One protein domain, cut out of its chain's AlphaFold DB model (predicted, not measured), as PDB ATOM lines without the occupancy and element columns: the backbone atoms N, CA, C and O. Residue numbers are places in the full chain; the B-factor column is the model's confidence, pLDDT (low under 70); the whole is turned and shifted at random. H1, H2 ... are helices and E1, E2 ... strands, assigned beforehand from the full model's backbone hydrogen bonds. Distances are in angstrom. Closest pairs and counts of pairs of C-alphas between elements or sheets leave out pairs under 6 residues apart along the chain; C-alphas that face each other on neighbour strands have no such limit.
ATOM      1  N   ALA A  92      -7.370 -75.077   5.943       49.78
ATOM      2  CA  ALA A  92      -8.574 -75.681   5.367       49.78
ATOM      3  C   ALA A  92      -9.850 -75.332   6.158       49.78
ATOM      4  O   ALA A  92     -10.853 -74.954   5.564       49.78
ATOM      5  N   GLN A  93      -9.799 -75.379   7.495       48.34
ATOM      6  CA  GLN A  93     -10.945 -75.023   8.344       48.34
ATOM      7  C   GLN A  93     -11.289 -73.530   8.262       48.34
ATOM      8  O   GLN A  93     -12.460 -73.157   8.326       48.34
ATOM      9  N   GLN A  94     -10.280 -72.671   8.095       51.38
ATOM     10  CA  GLN A  94     -10.492 -71.246   7.862       51.38
ATOM     11  C   GLN A  94     -11.089 -70.985   6.467       51.38
ATOM     12  O   GLN A  94     -11.944 -70.114   6.334       51.38
ATOM     13  N   TYR A  95     -10.705 -71.772   5.455       51.88
ATOM     14  CA  TYR A  95     -11.297 -71.721   4.114       51.88
ATOM     15  C   TYR A  95     -12.773 -72.153   4.115       51.88
ATOM     16  O   TYR A  95     -13.601 -71.437   3.559       51.88
ATOM     17  N   ASP A  96     -13.124 -73.249   4.799       55.12
ATOM     18  CA  ASP A  96     -14.518 -73.713   4.940       55.12
ATOM     19  C   ASP A  96     -15.401 -72.716   5.716       55.12
ATOM     20  O   ASP A  96     -16.570 -72.514   5.388       55.12
ATOM     21  N   PHE A  97     -14.855 -72.043   6.735       51.81
ATOM     22  CA  PHE A  97     -15.602 -71.016   7.472       51.81
ATOM     23  C   PHE A  97     -15.862 -69.753   6.633       51.81
ATOM     24  O   PHE A  97     -16.899 -69.105   6.793       51.81
ATOM     25  N   LEU A  98     -14.933 -69.403   5.735       54.47
ATOM     26  CA  LEU A  98     -15.077 -68.272   4.818       54.47
ATOM     27  C   LEU A  98     -15.983 -68.612   3.625       54.47
ATOM     28  O   LEU A  98     -16.820 -67.784   3.266       54.47
ATOM     29  N   SER A  99     -15.892 -69.822   3.061       54.28
ATOM     30  CA  SER A  99     -16.767 -70.273   1.967       54.28
ATOM     31  C   SER A  99     -18.231 -70.366   2.413       54.28
ATOM     32  O   SER A  99     -19.117 -69.901   1.700       54.28
ATOM     33  N   TYR A 100     -18.497 -70.817   3.645       50.47
ATOM     34  CA  TYR A 100     -19.843 -70.818   4.239       50.47
ATOM     35  C   TYR A 100     -20.463 -69.410   4.403       50.47
ATOM     36  O   TYR A 100     -21.665 -69.281   4.635       50.47
ATOM     37  N   ARG A 101     -19.670 -68.336   4.279       55.56
ATOM     38  CA  ARG A 101     -20.142 -66.936   4.283       55.56
ATOM     39  C   ARG A 101     -19.855 -66.185   2.980       55.56
ATOM     40  O   ARG A 101     -20.014 -64.963   2.941       55.56
ATOM     41  N   GLN A 102     -19.456 -66.888   1.921       61.12
ATOM     42  CA  GLN A 102     -19.138 -66.300   0.625       61.12
ATOM     43  C   GLN A 102     -20.415 -65.809  -0.066       61.12
ATOM     44  O   GLN A 102     -21.085 -66.546  -0.780       61.12
ATOM     45  N   THR A 103     -20.749 -64.536   0.152       64.75
ATOM     46  CA  THR A 103     -21.884 -63.887  -0.516       64.75
ATOM     47  C   THR A 103     -21.413 -63.398  -1.886       64.75
ATOM     48  O   THR A 103     -20.440 -62.638  -1.949       64.75
ATOM     49  N   ASN A 104     -22.044 -63.825  -2.986       75.38
ATOM     50  CA  ASN A 104     -21.577 -63.448  -4.323       75.38
ATOM     51  C   ASN A 104     -21.839 -61.952  -4.604       75.38
ATOM     52  O   ASN A 104     -22.987 -61.510  -4.607       75.38
ATOM     53  N   VAL A 105     -20.758 -61.219  -4.915       78.75
ATOM     54  CA  VAL A 105     -20.699 -60.215  -6.005       78.75
ATOM     55  C   VAL A 105     -22.030 -59.889  -6.675       78.75
ATOM     56  O   VAL A 105     -22.727 -58.916  -6.382       78.75
ATOM     57  N   GLU A 106     -22.352 -60.741  -7.632       80.06
ATOM     58  CA  GLU A 106     -23.442 -60.556  -8.576       80.06
ATOM     59  C   GLU A 106     -24.799 -60.682  -7.885       80.06
ATOM     60  O   GLU A 106     -25.673 -59.866  -8.139       80.06
ATOM     61  N   GLU A 107     -24.974 -61.618  -6.949       82.31
ATOM     62  CA  GLU A 107     -26.225 -61.796  -6.196       82.31
ATOM     63  C   GLU A 107     -26.562 -60.571  -5.336       82.31
ATOM     64  O   GLU A 107     -27.708 -60.118  -5.319       82.31
ATOM     65  N   VAL A 108     -25.563 -59.990  -4.660       83.50
ATOM     66  CA  VAL A 108     -25.720 -58.760  -3.866       83.50
ATOM     67  C   VAL A 108     -26.116 -57.591  -4.770       83.50
ATOM     68  O   VAL A 108     -27.075 -56.872  -4.475       83.50
ATOM     69  N   LEU A 109     -25.406 -57.413  -5.889       84.19
ATOM     70  CA  LEU A 109     -25.659 -56.333  -6.845       84.19
ATOM     71  C   LEU A 109     -27.022 -56.491  -7.534       84.19
ATOM     72  O   LEU A 109     -27.775 -55.523  -7.623       84.19
ATOM     73  N   LEU A 110     -27.384 -57.702  -7.958       84.50
ATOM     74  CA  LEU A 110     -28.677 -58.024  -8.565       84.50
ATOM     75  C   LEU A 110     -29.826 -57.856  -7.567       84.50
ATOM     76  O   LEU A 110     -30.870 -57.327  -7.940       84.50
ATOM     77  N   SER A 111     -29.644 -58.231  -6.298       85.62
ATOM     78  CA  SER A 111     -30.626 -57.993  -5.229       85.62
ATOM     79  C   SER A 111     -30.861 -56.494  -4.999       85.62
ATOM     80  O   SER A 111     -32.008 -56.036  -4.937       85.62
ATOM     81  N   TRP A 112     -29.787 -55.697  -4.969       86.19
ATOM     82  CA  TRP A 112     -29.856 -54.239  -4.839       86.19
ATOM     83  C   TRP A 112     -30.531 -53.572  -6.049       86.19
ATOM     84  O   TRP A 112     -31.462 -52.783  -5.876       86.19
ATOM     85  N   ILE A 113     -30.146 -53.952  -7.271       84.75
ATOM     86  CA  ILE A 113     -30.765 -53.469  -8.517       84.75
ATOM     87  C   ILE A 113     -32.245 -53.876  -8.574       84.75
ATOM     88  O   ILE A 113     -33.094 -53.036  -8.859       84.75
ATOM     89  N   LYS A 114     -32.590 -55.124  -8.229       85.38
ATOM     90  CA  LYS A 114     -33.980 -55.610  -8.170       85.38
ATOM     91  C   LYS A 114     -34.825 -54.790  -7.194       85.38
ATOM     92  O   LYS A 114     -35.944 -54.418  -7.540       85.38
ATOM     93  N   LYS A 115     -34.293 -54.456  -6.013       84.88
ATOM     94  CA  LYS A 115     -34.966 -53.580  -5.039       84.88
ATOM     95  C   LYS A 115     -35.254 -52.195  -5.628       84.88
ATOM     96  O   LYS A 115     -36.379 -51.718  -5.506       84.88
ATOM     97  N   ILE A 116     -34.279 -51.584  -6.300       83.56
ATOM     98  CA  ILE A 116     -34.426 -50.261  -6.931       83.56
ATOM     99  C   ILE A 116     -35.441 -50.306  -8.084       83.56
ATOM    100  O   ILE A 116     -36.309 -49.439  -8.167       83.56
ATOM    101  N   SER A 117     -35.403 -51.344  -8.923       79.81
ATOM    102  CA  SER A 117     -36.362 -51.552 -10.019       79.81
ATOM    103  C   SER A 117     -37.797 -51.787  -9.535       79.81
ATOM    104  O   SER A 117     -38.737 -51.380 -10.213       79.81
ATOM    105  N   ILE A 118     -37.985 -52.417  -8.368       81.25
ATOM    106  CA  ILE A 118     -39.302 -52.532  -7.719       81.25
ATOM    107  C   ILE A 118     -39.747 -51.166  -7.190       81.25
ATOM    108  O   ILE A 118     -40.856 -50.740  -7.484       81.25
ATOM    109  N   GLN A 119     -38.884 -50.436  -6.477       79.69
ATOM    110  CA  GLN A 119     -39.227 -49.102  -5.966       79.69
ATOM    111  C   GLN A 119     -39.645 -48.147  -7.096       79.69
ATOM    112  O   GLN A 119     -40.682 -47.505  -6.998       79.69
ATOM    113  N   ALA A 120     -38.907 -48.122  -8.205       77.50
ATOM    114  CA  ALA A 120     -39.202 -47.280  -9.366       77.50
ATOM    115  C   ALA A 120     -40.384 -47.760 -10.242       77.50
ATOM    116  O   ALA A 120     -40.704 -47.114 -11.242       77.50
ATOM    117  N   ARG A 121     -41.029 -48.889  -9.909       71.75
ATOM    118  CA  ARG A 121     -42.245 -49.375 -10.585       71.75
ATOM    119  C   ARG A 121     -43.500 -48.693 -10.051       71.75
ATOM    120  O   ARG A 121     -44.346 -48.301 -10.848       71.75
ATOM    121  N   ASP A 122     -43.618 -48.618  -8.729       70.88
ATOM    122  CA  ASP A 122     -44.838 -48.191  -8.024       70.88
ATOM    123  C   ASP A 122     -44.821 -46.680  -7.691       70.88
ATOM    124  O   ASP A 122     -45.698 -46.149  -7.013       70.88
ATOM    125  N   VAL A 123     -43.790 -46.003  -8.193       70.44
ATOM    126  CA  VAL A 123     -43.479 -44.579  -8.086       70.44
ATOM    127  C   VAL A 123     -44.218 -43.758  -9.141       70.44
ATOM    128  O   VAL A 123     -44.417 -44.204 -10.275       70.44
ATOM    129  N   LEU A 124     -44.572 -42.521  -8.792       74.12
ATOM    130  CA  LEU A 124     -45.216 -41.581  -9.707       74.12
ATOM    131  C   LEU A 124     -44.177 -40.729 -10.441       74.12
ATOM    132  O   LEU A 124     -43.054 -40.538  -9.974       74.12
ATOM    133  N   GLU A 125     -44.558 -40.155 -11.587       73.75
ATOM    134  CA  GLU A 125     -43.679 -39.228 -12.315       73.75
ATOM    135  C   GLU A 125     -43.235 -38.072 -11.402       73.75
ATOM    136  O   GLU A 125     -42.076 -37.667 -11.418       73.75
ATOM    137  N   THR A 126     -44.144 -37.560 -10.567       77.31
ATOM    138  CA  THR A 126     -43.977 -36.379  -9.703       77.31
ATOM    139  C   THR A 126     -42.885 -36.477  -8.635       77.31
ATOM    140  O   THR A 126     -42.543 -35.449  -8.051       77.31
ATOM    141  N   ASP A 127     -42.343 -37.664  -8.359       81.12
ATOM    142  CA  ASP A 127     -41.502 -37.900  -7.182       81.12
ATOM    143  C   ASP A 127     -40.069 -37.333  -7.302       81.12
ATOM    144  O   ASP A 127     -39.439 -37.340  -8.362       81.12
ATOM    145  N   GLU A 128     -39.513 -36.865  -6.176       83.56
ATOM    146  CA  GLU A 128     -38.249 -36.097  -6.116       83.56
ATOM    147  C   GLU A 128     -36.966 -36.884  -6.441       83.56
ATOM    148  O   GLU A 128     -35.883 -36.301  -6.565       83.56
ATOM    149  N   HIS A 129     -37.047 -38.212  -6.520       85.19
ATOM    150  CA  HIS A 129     -35.897 -39.062  -6.829       85.19
ATOM    151  C   HIS A 129     -35.697 -39.248  -8.341       85.19
ATOM    152  O   HIS A 129     -34.634 -39.707  -8.755       85.19
ATOM    153  N   TRP A 130     -36.646 -38.839  -9.187       88.56
ATOM    154  CA  TRP A 130     -36.379 -38.706 -10.616       88.56
ATOM    155  C   TRP A 130     -35.477 -37.504 -10.897       88.56
ATOM    156  O   TRP A 130     -35.685 -36.404 -10.380       88.56
ATOM    157  N   VAL A 131     -34.483 -37.688 -11.765       89.50
ATOM    158  CA  VAL A 131     -33.685 -36.565 -12.262       89.50
ATOM    159  C   VAL A 131     -34.534 -35.781 -13.259       89.50
ATOM    160  O   VAL A 131     -35.020 -36.330 -14.247       89.50
ATOM    161  N   ARG A 132     -34.702 -34.482 -13.002       90.69
ATOM    162  CA  ARG A 132     -35.427 -33.539 -13.861       90.69
ATOM    163  C   ARG A 132     -34.499 -32.425 -14.332       90.69
ATOM    164  O   ARG A 132     -33.627 -31.993 -13.576       90.69
ATOM    165  N   ASP A 133     -34.700 -31.936 -15.552       89.50
ATOM    166  CA  ASP A 133     -34.005 -30.739 -16.041       89.50
ATOM    167  C   ASP A 133     -34.419 -29.521 -15.186       89.50
ATOM    168  O   ASP A 133     -35.619 -29.274 -15.023       89.50
ATOM    169  N   PRO A 134     -33.472 -28.736 -14.633       87.88
ATOM    170  CA  PRO A 134     -33.795 -27.547 -13.843       87.88
ATOM    171  C   PRO A 134     -34.598 -26.488 -14.616       87.88
ATOM    172  O   PRO A 134     -35.283 -25.684 -13.981       87.88
ATOM    173  N   SER A 135     -34.522 -26.483 -15.950       90.62
ATOM    174  CA  SER A 135     -35.100 -25.461 -16.833       90.62
ATOM    175  C   SER A 135     -36.567 -25.745 -17.171       90.62
ATOM    176  O   SER A 135     -37.435 -24.909 -16.935       90.62
ATOM    177  N   THR A 136     -36.854 -26.934 -17.705       86.69
ATOM    178  CA  THR A 136     -38.199 -27.367 -18.129       86.69
ATOM    179  C   THR A 136     -38.974 -28.116 -17.048       86.69
ATOM    180  O   THR A 136     -40.180 -28.305 -17.191       86.69
ATOM    181  N   ARG A 137     -38.296 -28.583 -15.989       84.31
ATOM    182  CA  ARG A 137     -38.788 -29.577 -15.015       84.31
ATOM    183  C   ARG A 137     -39.188 -30.933 -15.610       84.31
ATOM    184  O   ARG A 137     -39.634 -31.786 -14.847       84.31
ATOM    185  N   ALA A 138     -38.989 -31.186 -16.904       84.81
ATOM    186  CA  ALA A 138     -39.232 -32.496 -17.504       84.81
ATOM    187  C   ALA A 138     -38.274 -33.564 -16.944       84.81
ATOM    188  O   ALA A 138     -37.179 -33.240 -16.473       84.81
ATOM    189  N   LEU A 139     -38.685 -34.834 -16.998       86.94
ATOM    190  CA  LEU A 139     -37.823 -35.976 -16.682       86.94
ATOM    191  C   LEU A 139     -36.590 -36.012 -17.599       86.94
ATOM    192  O   LEU A 139     -36.683 -35.732 -18.794       86.94
ATOM    193  N   VAL A 140     -35.439 -36.410 -17.057       89.19
ATOM    194  CA  VAL A 140     -34.240 -36.687 -17.853       89.19
ATOM    195  C   VAL A 140     -34.307 -38.114 -18.387       89.19
ATOM    196  O   VAL A 140     -34.255 -39.084 -17.625       89.19
ATOM    197  N   HIS A 141     -34.390 -38.219 -19.712       87.69
ATOM    198  CA  HIS A 141     -34.313 -39.472 -20.454       87.69
ATOM    199  C   HIS A 141     -32.922 -39.660 -21.076       87.69
ATOM    200  O   HIS A 141     -32.313 -38.703 -21.556       87.69
ATOM    201  N   VAL A 142     -32.456 -40.906 -21.113       86.25
ATOM    202  CA  VAL A 142     -31.316 -41.366 -21.916       86.25
ATOM    203  C   VAL A 142     -31.791 -42.589 -22.695       86.25
ATOM    204  O   VAL A 142     -32.097 -43.629 -22.110       86.25
ATOM    205  N   ASP A 143     -31.920 -42.440 -24.012       86.25
ATOM    206  CA  ASP A 143     -32.580 -43.399 -24.903       86.25
ATOM    207  C   ASP A 143     -33.967 -43.825 -24.372       86.25
ATOM    208  O   ASP A 143     -34.876 -43.003 -24.254       86.25
ATOM    209  N   ARG A 144     -34.138 -45.108 -24.022       82.06
ATOM    210  CA  ARG A 144     -35.385 -45.664 -23.461       82.06
ATOM    211  C   ARG A 144     -35.516 -45.533 -21.937       82.06
ATOM    212  O   ARG A 144     -36.539 -45.939 -21.392       82.06
ATOM    213  N   TYR A 145     -34.497 -45.015 -21.254       87.62
ATOM    214  CA  TYR A 145     -34.388 -45.033 -19.797       87.62
ATOM    215  C   TYR A 145     -34.674 -43.663 -19.174       87.62
ATOM    216  O   TYR A 145     -34.134 -42.650 -19.611       87.62
ATOM    217  N   VAL A 146     -35.464 -43.642 -18.103       88.38
ATOM    218  CA  VAL A 146     -35.625 -42.494 -17.198       88.38
ATOM    219  C   VAL A 146     -34.557 -42.585 -16.109       88.38
ATOM    220  O   VAL A 146     -34.341 -43.664 -15.551       88.38
ATOM    221  N   ILE A 147     -33.877 -41.482 -15.790       91.00
ATOM    222  CA  ILE A 147     -32.801 -41.496 -14.789       91.00
ATOM    223  C   ILE A 147     -33.352 -41.290 -13.371       91.00
ATOM    224  O   ILE A 147     -33.857 -40.220 -13.026       91.00
ATOM    225  N   CYS A 148     -33.190 -42.303 -12.521       89.06
ATOM    226  CA  CYS A 148     -33.461 -42.250 -11.086       89.06
ATOM    227  C   CYS A 148     -32.175 -41.939 -10.296       89.06
ATOM    228  O   CYS A 148     -31.114 -42.507 -10.567       89.06
ATOM    229  N   ARG A 149     -32.273 -41.049  -9.303       90.44
ATOM    230  CA  ARG A 149     -31.262 -40.773  -8.272       90.44
ATOM    231  C   ARG A 149     -31.549 -41.645  -7.050       90.44
ATOM    232  O   ARG A 149     -32.554 -41.454  -6.371       90.44
ATOM    233  N   VAL A 150     -30.596 -42.496  -6.689       88.00
ATOM    234  CA  VAL A 150     -30.601 -43.265  -5.435       88.00
ATOM    235  C   VAL A 150     -29.487 -42.745  -4.528       88.00
ATOM    236  O   VAL A 150     -28.400 -42.419  -5.000       88.00
ATOM    237  N   GLU A 151     -29.733 -42.641  -3.222       88.19
ATOM    238  CA  GLU A 151     -28.734 -42.196  -2.241       88.19
ATOM    239  C   GLU A 151     -28.489 -43.316  -1.217       88.19
ATOM    240  O   GLU A 151     -29.423 -43.771  -0.560       88.19
ATOM    241  N   HIS A 152     -27.245 -43.794  -1.119       81.88
ATOM    242  CA  HIS A 152     -26.831 -44.899  -0.245       81.88
ATOM    243  C   HIS A 152     -25.553 -44.498   0.496       81.88
ATOM    244  O   HIS A 152     -24.636 -43.952  -0.111       81.88
ATOM    245  N   ASP A 153     -25.514 -44.675   1.818       84.69
ATOM    246  CA  ASP A 153     -24.430 -44.236   2.724       84.69
ATOM    247  C   ASP A 153     -24.052 -42.735   2.681       84.69
ATOM    248  O   ASP A 153     -23.132 -42.302   3.382       84.69
ATOM    249  N   GLY A 154     -24.789 -41.913   1.926       82.62
ATOM    250  CA  GLY A 154     -24.472 -40.511   1.614       82.62
ATOM    251  C   GLY A 154     -23.790 -40.303   0.253       82.62
ATOM    252  O   GLY A 154     -23.482 -39.169  -0.108       82.62
ATOM    253  N   MET A 155     -23.575 -41.374  -0.514       83.62
ATOM    254  CA  MET A 155     -23.159 -41.341  -1.917       83.62
ATOM    255  C   MET A 155     -24.392 -41.368  -2.829       83.62
ATOM    256  O   MET A 155     -25.378 -42.047  -2.539       83.62
ATOM    257  N   ARG A 156     -24.341 -40.627  -3.943       88.12
ATOM    258  CA  ARG A 156     -25.426 -40.562  -4.935       88.12
ATOM    259  C   ARG A 156     -25.097 -41.405  -6.156       88.12
ATOM    260  O   ARG A 156     -24.029 -41.255  -6.744       88.12
ATOM    261  N   TYR A 157     -26.055 -42.229  -6.546       88.44
ATOM    262  CA  TYR A 157     -26.018 -43.120  -7.695       88.44
ATOM    263  C   TYR A 157     -27.109 -42.701  -8.678       88.44
ATOM    264  O   TYR A 157     -28.180 -42.250  -8.268       88.44
ATOM    265  N   PHE A 158     -26.840 -42.857  -9.971       90.50
ATOM    266  CA  PHE A 158     -27.783 -42.557 -11.045       90.50
ATOM    267  C   PHE A 158     -27.993 -43.819 -11.873       90.50
ATOM    268  O   PHE A 158     -27.021 -44.423 -12.328       90.50
ATOM    269  N   ILE A 159     -29.245 -44.242 -12.017       88.38
ATOM    270  CA  ILE A 159     -29.614 -45.523 -12.628       88.38
ATOM    271  C   ILE A 159     -30.690 -45.257 -13.679       88.38
ATOM    272  O   ILE A 159     -31.697 -44.610 -13.390       88.38
ATOM    273  N   GLY A 160     -30.468 -45.748 -14.898       90.12
ATOM    274  CA  GLY A 160     -31.470 -45.733 -15.959       90.12
ATOM    275  C   GLY A 160     -32.489 -46.850 -15.756       90.12
ATOM    276  O   GLY A 160     -32.112 -48.016 -15.646       90.12
ATOM    277  N   ILE A 161     -33.772 -46.499 -15.700       85.50
ATOM    278  CA  ILE A 161     -34.883 -47.421 -15.438       85.50
ATOM    279  C   ILE A 161     -35.936 -47.256 -16.539       85.50
ATOM    280  O   ILE A 161     -36.137 -46.154 -17.044       85.50
ATOM    281  N   THR A 162     -36.628 -48.334 -16.900       82.62
ATOM    282  CA  THR A 162     -37.816 -48.290 -17.768       82.62
ATOM    283  C   THR A 162     -39.068 -48.442 -16.889       82.62
ATOM    284  O   THR A 162     -39.516 -49.569 -16.672       82.62
ATOM    285  N   PRO A 163     -39.611 -47.360 -16.291       69.81
ATOM    286  CA  PRO A 163     -40.734 -47.477 -15.364       69.81
ATOM    287  C   PRO A 163     -42.012 -47.922 -16.087       69.81
ATOM    288  O   PRO A 163     -42.302 -47.485 -17.203       69.81
ATOM    289  N   ARG A 164     -42.805 -48.788 -15.438       67.81
ATOM    290  CA  ARG A 164     -43.976 -49.438 -16.065       67.81
ATOM    291  C   ARG A 164     -45.061 -48.457 -16.514       67.81
ATOM    292  O   ARG A 164     -45.797 -48.771 -17.450       67.81
ATOM    293  N   PHE A 165     -45.120 -47.261 -15.923       62.84
ATOM    294  CA  PHE A 165     -46.035 -46.227 -16.392       62.84
ATOM    295  C   PHE A 165     -45.763 -45.814 -17.845       62.84
ATOM    296  O   PHE A 165     -46.708 -45.424 -18.500       62.84
ATOM    297  N   VAL A 166     -44.562 -45.985 -18.421       57.81
ATOM    298  CA  VAL A 166     -44.306 -45.644 -19.841       57.81
ATOM    299  C   VAL A 166     -45.165 -46.477 -20.807       57.81
ATOM    300  O   VAL A 166     -45.623 -45.953 -21.821       57.81
ATOM    301  N   GLY A 167     -45.443 -47.747 -20.493       59.25
ATOM    302  CA  GLY A 167     -46.337 -48.587 -21.301       59.25
ATOM    303  C   GLY A 167     -47.804 -48.160 -21.182       59.25
ATOM    304  O   GLY A 167     -48.494 -47.990 -22.187       59.25
ATOM    305  N   GLN A 168     -48.268 -47.910 -19.953       60.44
ATOM    306  CA  GLN A 168     -49.632 -47.432 -19.694       60.44
ATOM    307  C   GLN A 168     -49.862 -46.019 -20.247       60.44
ATOM    308  O   GLN A 168     -50.888 -45.777 -20.871       60.44
ATOM    309  N   GLN A 169     -48.886 -45.125 -20.096       59.81
ATOM    310  CA  GLN A 169     -48.850 -43.774 -20.648       59.81
ATOM    311  C   GLN A 169     -48.950 -43.823 -22.174       59.81
ATOM    312  O   GLN A 169     -49.857 -43.213 -22.718       59.81
ATOM    313  N   ARG A 170     -48.128 -44.624 -22.872       60.75
ATOM    314  CA  ARG A 170     -48.239 -44.797 -24.336       60.75
ATOM    315  C   ARG A 170     -49.604 -45.338 -24.770       60.75
ATOM    316  O   ARG A 170     -50.126 -44.916 -25.799       60.75
ATOM    317  N   ARG A 171     -50.205 -46.255 -24.000       61.72
ATOM    318  CA  ARG A 171     -51.559 -46.776 -24.270       61.72
ATOM    319  C   ARG A 171     -52.634 -45.702 -24.057       61.72
ATOM    320  O   ARG A 171     -53.522 -45.570 -24.891       61.72
ATOM    321  N   LEU A 172     -52.526 -44.909 -22.991       62.81
ATOM    322  CA  LEU A 172     -53.418 -43.780 -22.702       62.81
ATOM    323  C   LEU A 172     -53.239 -42.627 -23.696       62.81
ATOM    324  O   LEU A 172     -54.227 -42.016 -24.076       62.81
ATOM    325  N   GLU A 173     -52.020 -42.357 -24.162       67.88
ATOM    326  CA  GLU A 173     -51.711 -41.365 -25.196       67.88
ATOM    327  C   GLU A 173     -52.292 -41.779 -26.551       67.88
ATOM    328  O   GLU A 173     -52.933 -40.949 -27.193       67.88
ATOM    329  N   LYS A 174     -52.170 -43.057 -26.955       72.81
ATOM    330  CA  LYS A 174     -52.876 -43.599 -28.134       72.81
ATOM    331  C   LYS A 174     -54.390 -43.347 -28.029       72.81
ATOM    332  O   LYS A 174     -54.958 -42.732 -28.927       72.81
ATOM    333  N   VAL A 175     -55.014 -43.724 -26.908       71.50
ATOM    334  CA  VAL A 175     -56.461 -43.529 -26.668       71.50
ATOM    335  C   VAL A 175     -56.852 -42.044 -26.584       71.50
ATOM    336  O   VAL A 175     -57.916 -41.660 -27.059       71.50
ATOM    337  N   LEU A 176     -56.007 -41.168 -26.032       71.00
ATOM    338  CA  LEU A 176     -56.252 -39.720 -25.994       71.00
ATOM    339  C   LEU A 176     -56.143 -39.071 -27.376       71.00
ATOM    340  O   LEU A 176     -56.909 -38.155 -27.670       71.00
ATOM    341  N   VAL A 177     -55.223 -39.530 -28.229       75.81
ATOM    342  CA  VAL A 177     -55.134 -39.093 -29.631       75.81
ATOM    343  C   VAL A 177     -56.354 -39.577 -30.417       75.81
ATOM    344  O   VAL A 177     -56.935 -38.788 -31.158       75.81
ATOM    345  N   GLU A 178     -56.786 -40.821 -30.208       75.94
ATOM    346  CA  GLU A 178     -57.991 -41.400 -30.815       75.94
ATOM    347  C   GLU A 178     -59.261 -40.635 -30.406       75.94
ATOM    348  O   GLU A 178     -59.972 -40.117 -31.268       75.94
ATOM    349  N   LEU A 179     -59.501 -40.440 -29.105       73.06
ATOM    350  CA  LEU A 179     -60.636 -39.653 -28.602       73.06
ATOM    351  C   LEU A 179     -60.597 -38.196 -29.085       73.06
ATOM    352  O   LEU A 179     -61.636 -37.628 -29.416       73.06
ATOM    353  N   LYS A 180     -59.409 -37.586 -29.178       71.62
ATOM    354  CA  LYS A 180     -59.246 -36.227 -29.714       71.62
ATOM    355  C   LYS A 180     -59.507 -36.154 -31.224       71.62
ATOM    356  O   LYS A 180     -59.974 -35.118 -31.690       71.62
ATOM    357  N   ALA A 181     -59.238 -37.224 -31.973       74.00
ATOM    358  CA  ALA A 181     -59.622 -37.336 -33.378       74.00
ATOM    359  C   ALA A 181     -61.142 -37.528 -33.527       74.00
ATOM    360  O   ALA A 181     -61.754 -36.851 -34.349       74.00
ATOM    361  N   MET A 182     -61.768 -38.357 -32.683       68.38
ATOM    362  CA  MET A 182     -63.231 -38.520 -32.636       68.38
ATOM    363  C   MET A 182     -63.969 -37.238 -32.221       68.38
ATOM    364  O   MET A 182     -65.094 -37.015 -32.650       68.38
ATOM    365  N   GLN A 183     -63.345 -36.375 -31.415       66.25
ATOM    366  CA  GLN A 183     -63.892 -35.069 -31.024       66.25
ATOM    367  C   GLN A 183     -63.632 -33.961 -32.074       66.25
ATOM    368  O   GLN A 183     -63.868 -32.775 -31.823       66.25
ATOM    369  N   GLY A 184     -63.144 -34.332 -33.263       55.19
ATOM    370  CA  GLY A 184     -62.863 -33.442 -34.386       55.19
ATOM    371  C   GLY A 184     -64.103 -33.039 -35.192       55.19
ATOM    372  O   GLY A 184     -64.317 -33.569 -36.274       55.19
TER     373      GLY A 184
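Overview. This is residues 92 to 184 of the 271 residues of an uncharacterized protein of Trypanosoma cruzi marinkellei (UniProt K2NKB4). A small body with a two-stranded hairpin, E1 and E2, has a helical arm sticking out at either end, residues 92 to 112 and residues 167 to 184, and these arms make the length. In the body, residues 113 to 117 of H2 come near the hairpin, and the long loop of residues 120 to 144 fills out the rest. The printed part has 93 residues, with three named helices and two named strands that follow along the chain as H1, H2, E1, E2, H3; the sheet E1 - E2 is antiparallel, and the class is mixed, helices and strands. The whole is extended, with a radius of gyration of the C-alphas of 20.3 A and spans of 79 by 28 by 21 A.

Arrangement. Start at H1, residues 92 to 99, which is apart from H2, residues 105 to 119. Look next at Ser 117 of H2 and Ile 161 of E2, residues 155 to 161: their C-alphas, the closest of the two elements, are 7.0 A apart. E2 and E1, residues 145 to 152, form a hairpin, antiparallel at 155 degrees between directions; N 148 and O 159 are 2.9 A apart and N 157 and O 150 are 2.8 A apart, within hydrogen-bond range. Just before, residues 141 to 142 pair antiparallel with residues 145 to 146 of E1. H3, residues 165 to 182, is apart from H1, H2 and E1. In H1, H2 and H3 every O i to N i+4 pair is within hydrogen-bond range.

Along the chain. Find C-alpha 92 at (-8.574, -75.681, 5.367); from there H1 runs 10.4 A. H2 runs 21.6 A, E1 21.0 A from C-alpha 145 at (-34.388, -45.033, -19.797), and E2 18.9 A. H3 runs 24.9 A to C-alpha 182 at (-63.231, -38.520, -32.636).

Size, cuts and confidence. The C-alphas of Ala 92 and Gly 184, the two farthest apart, are 79.4 A apart. The printed part has no cut, and its one long link is H2 to E1. Look for pLDDT under 70 at residues 92 to 103, 163 to 173 and 182 to 184.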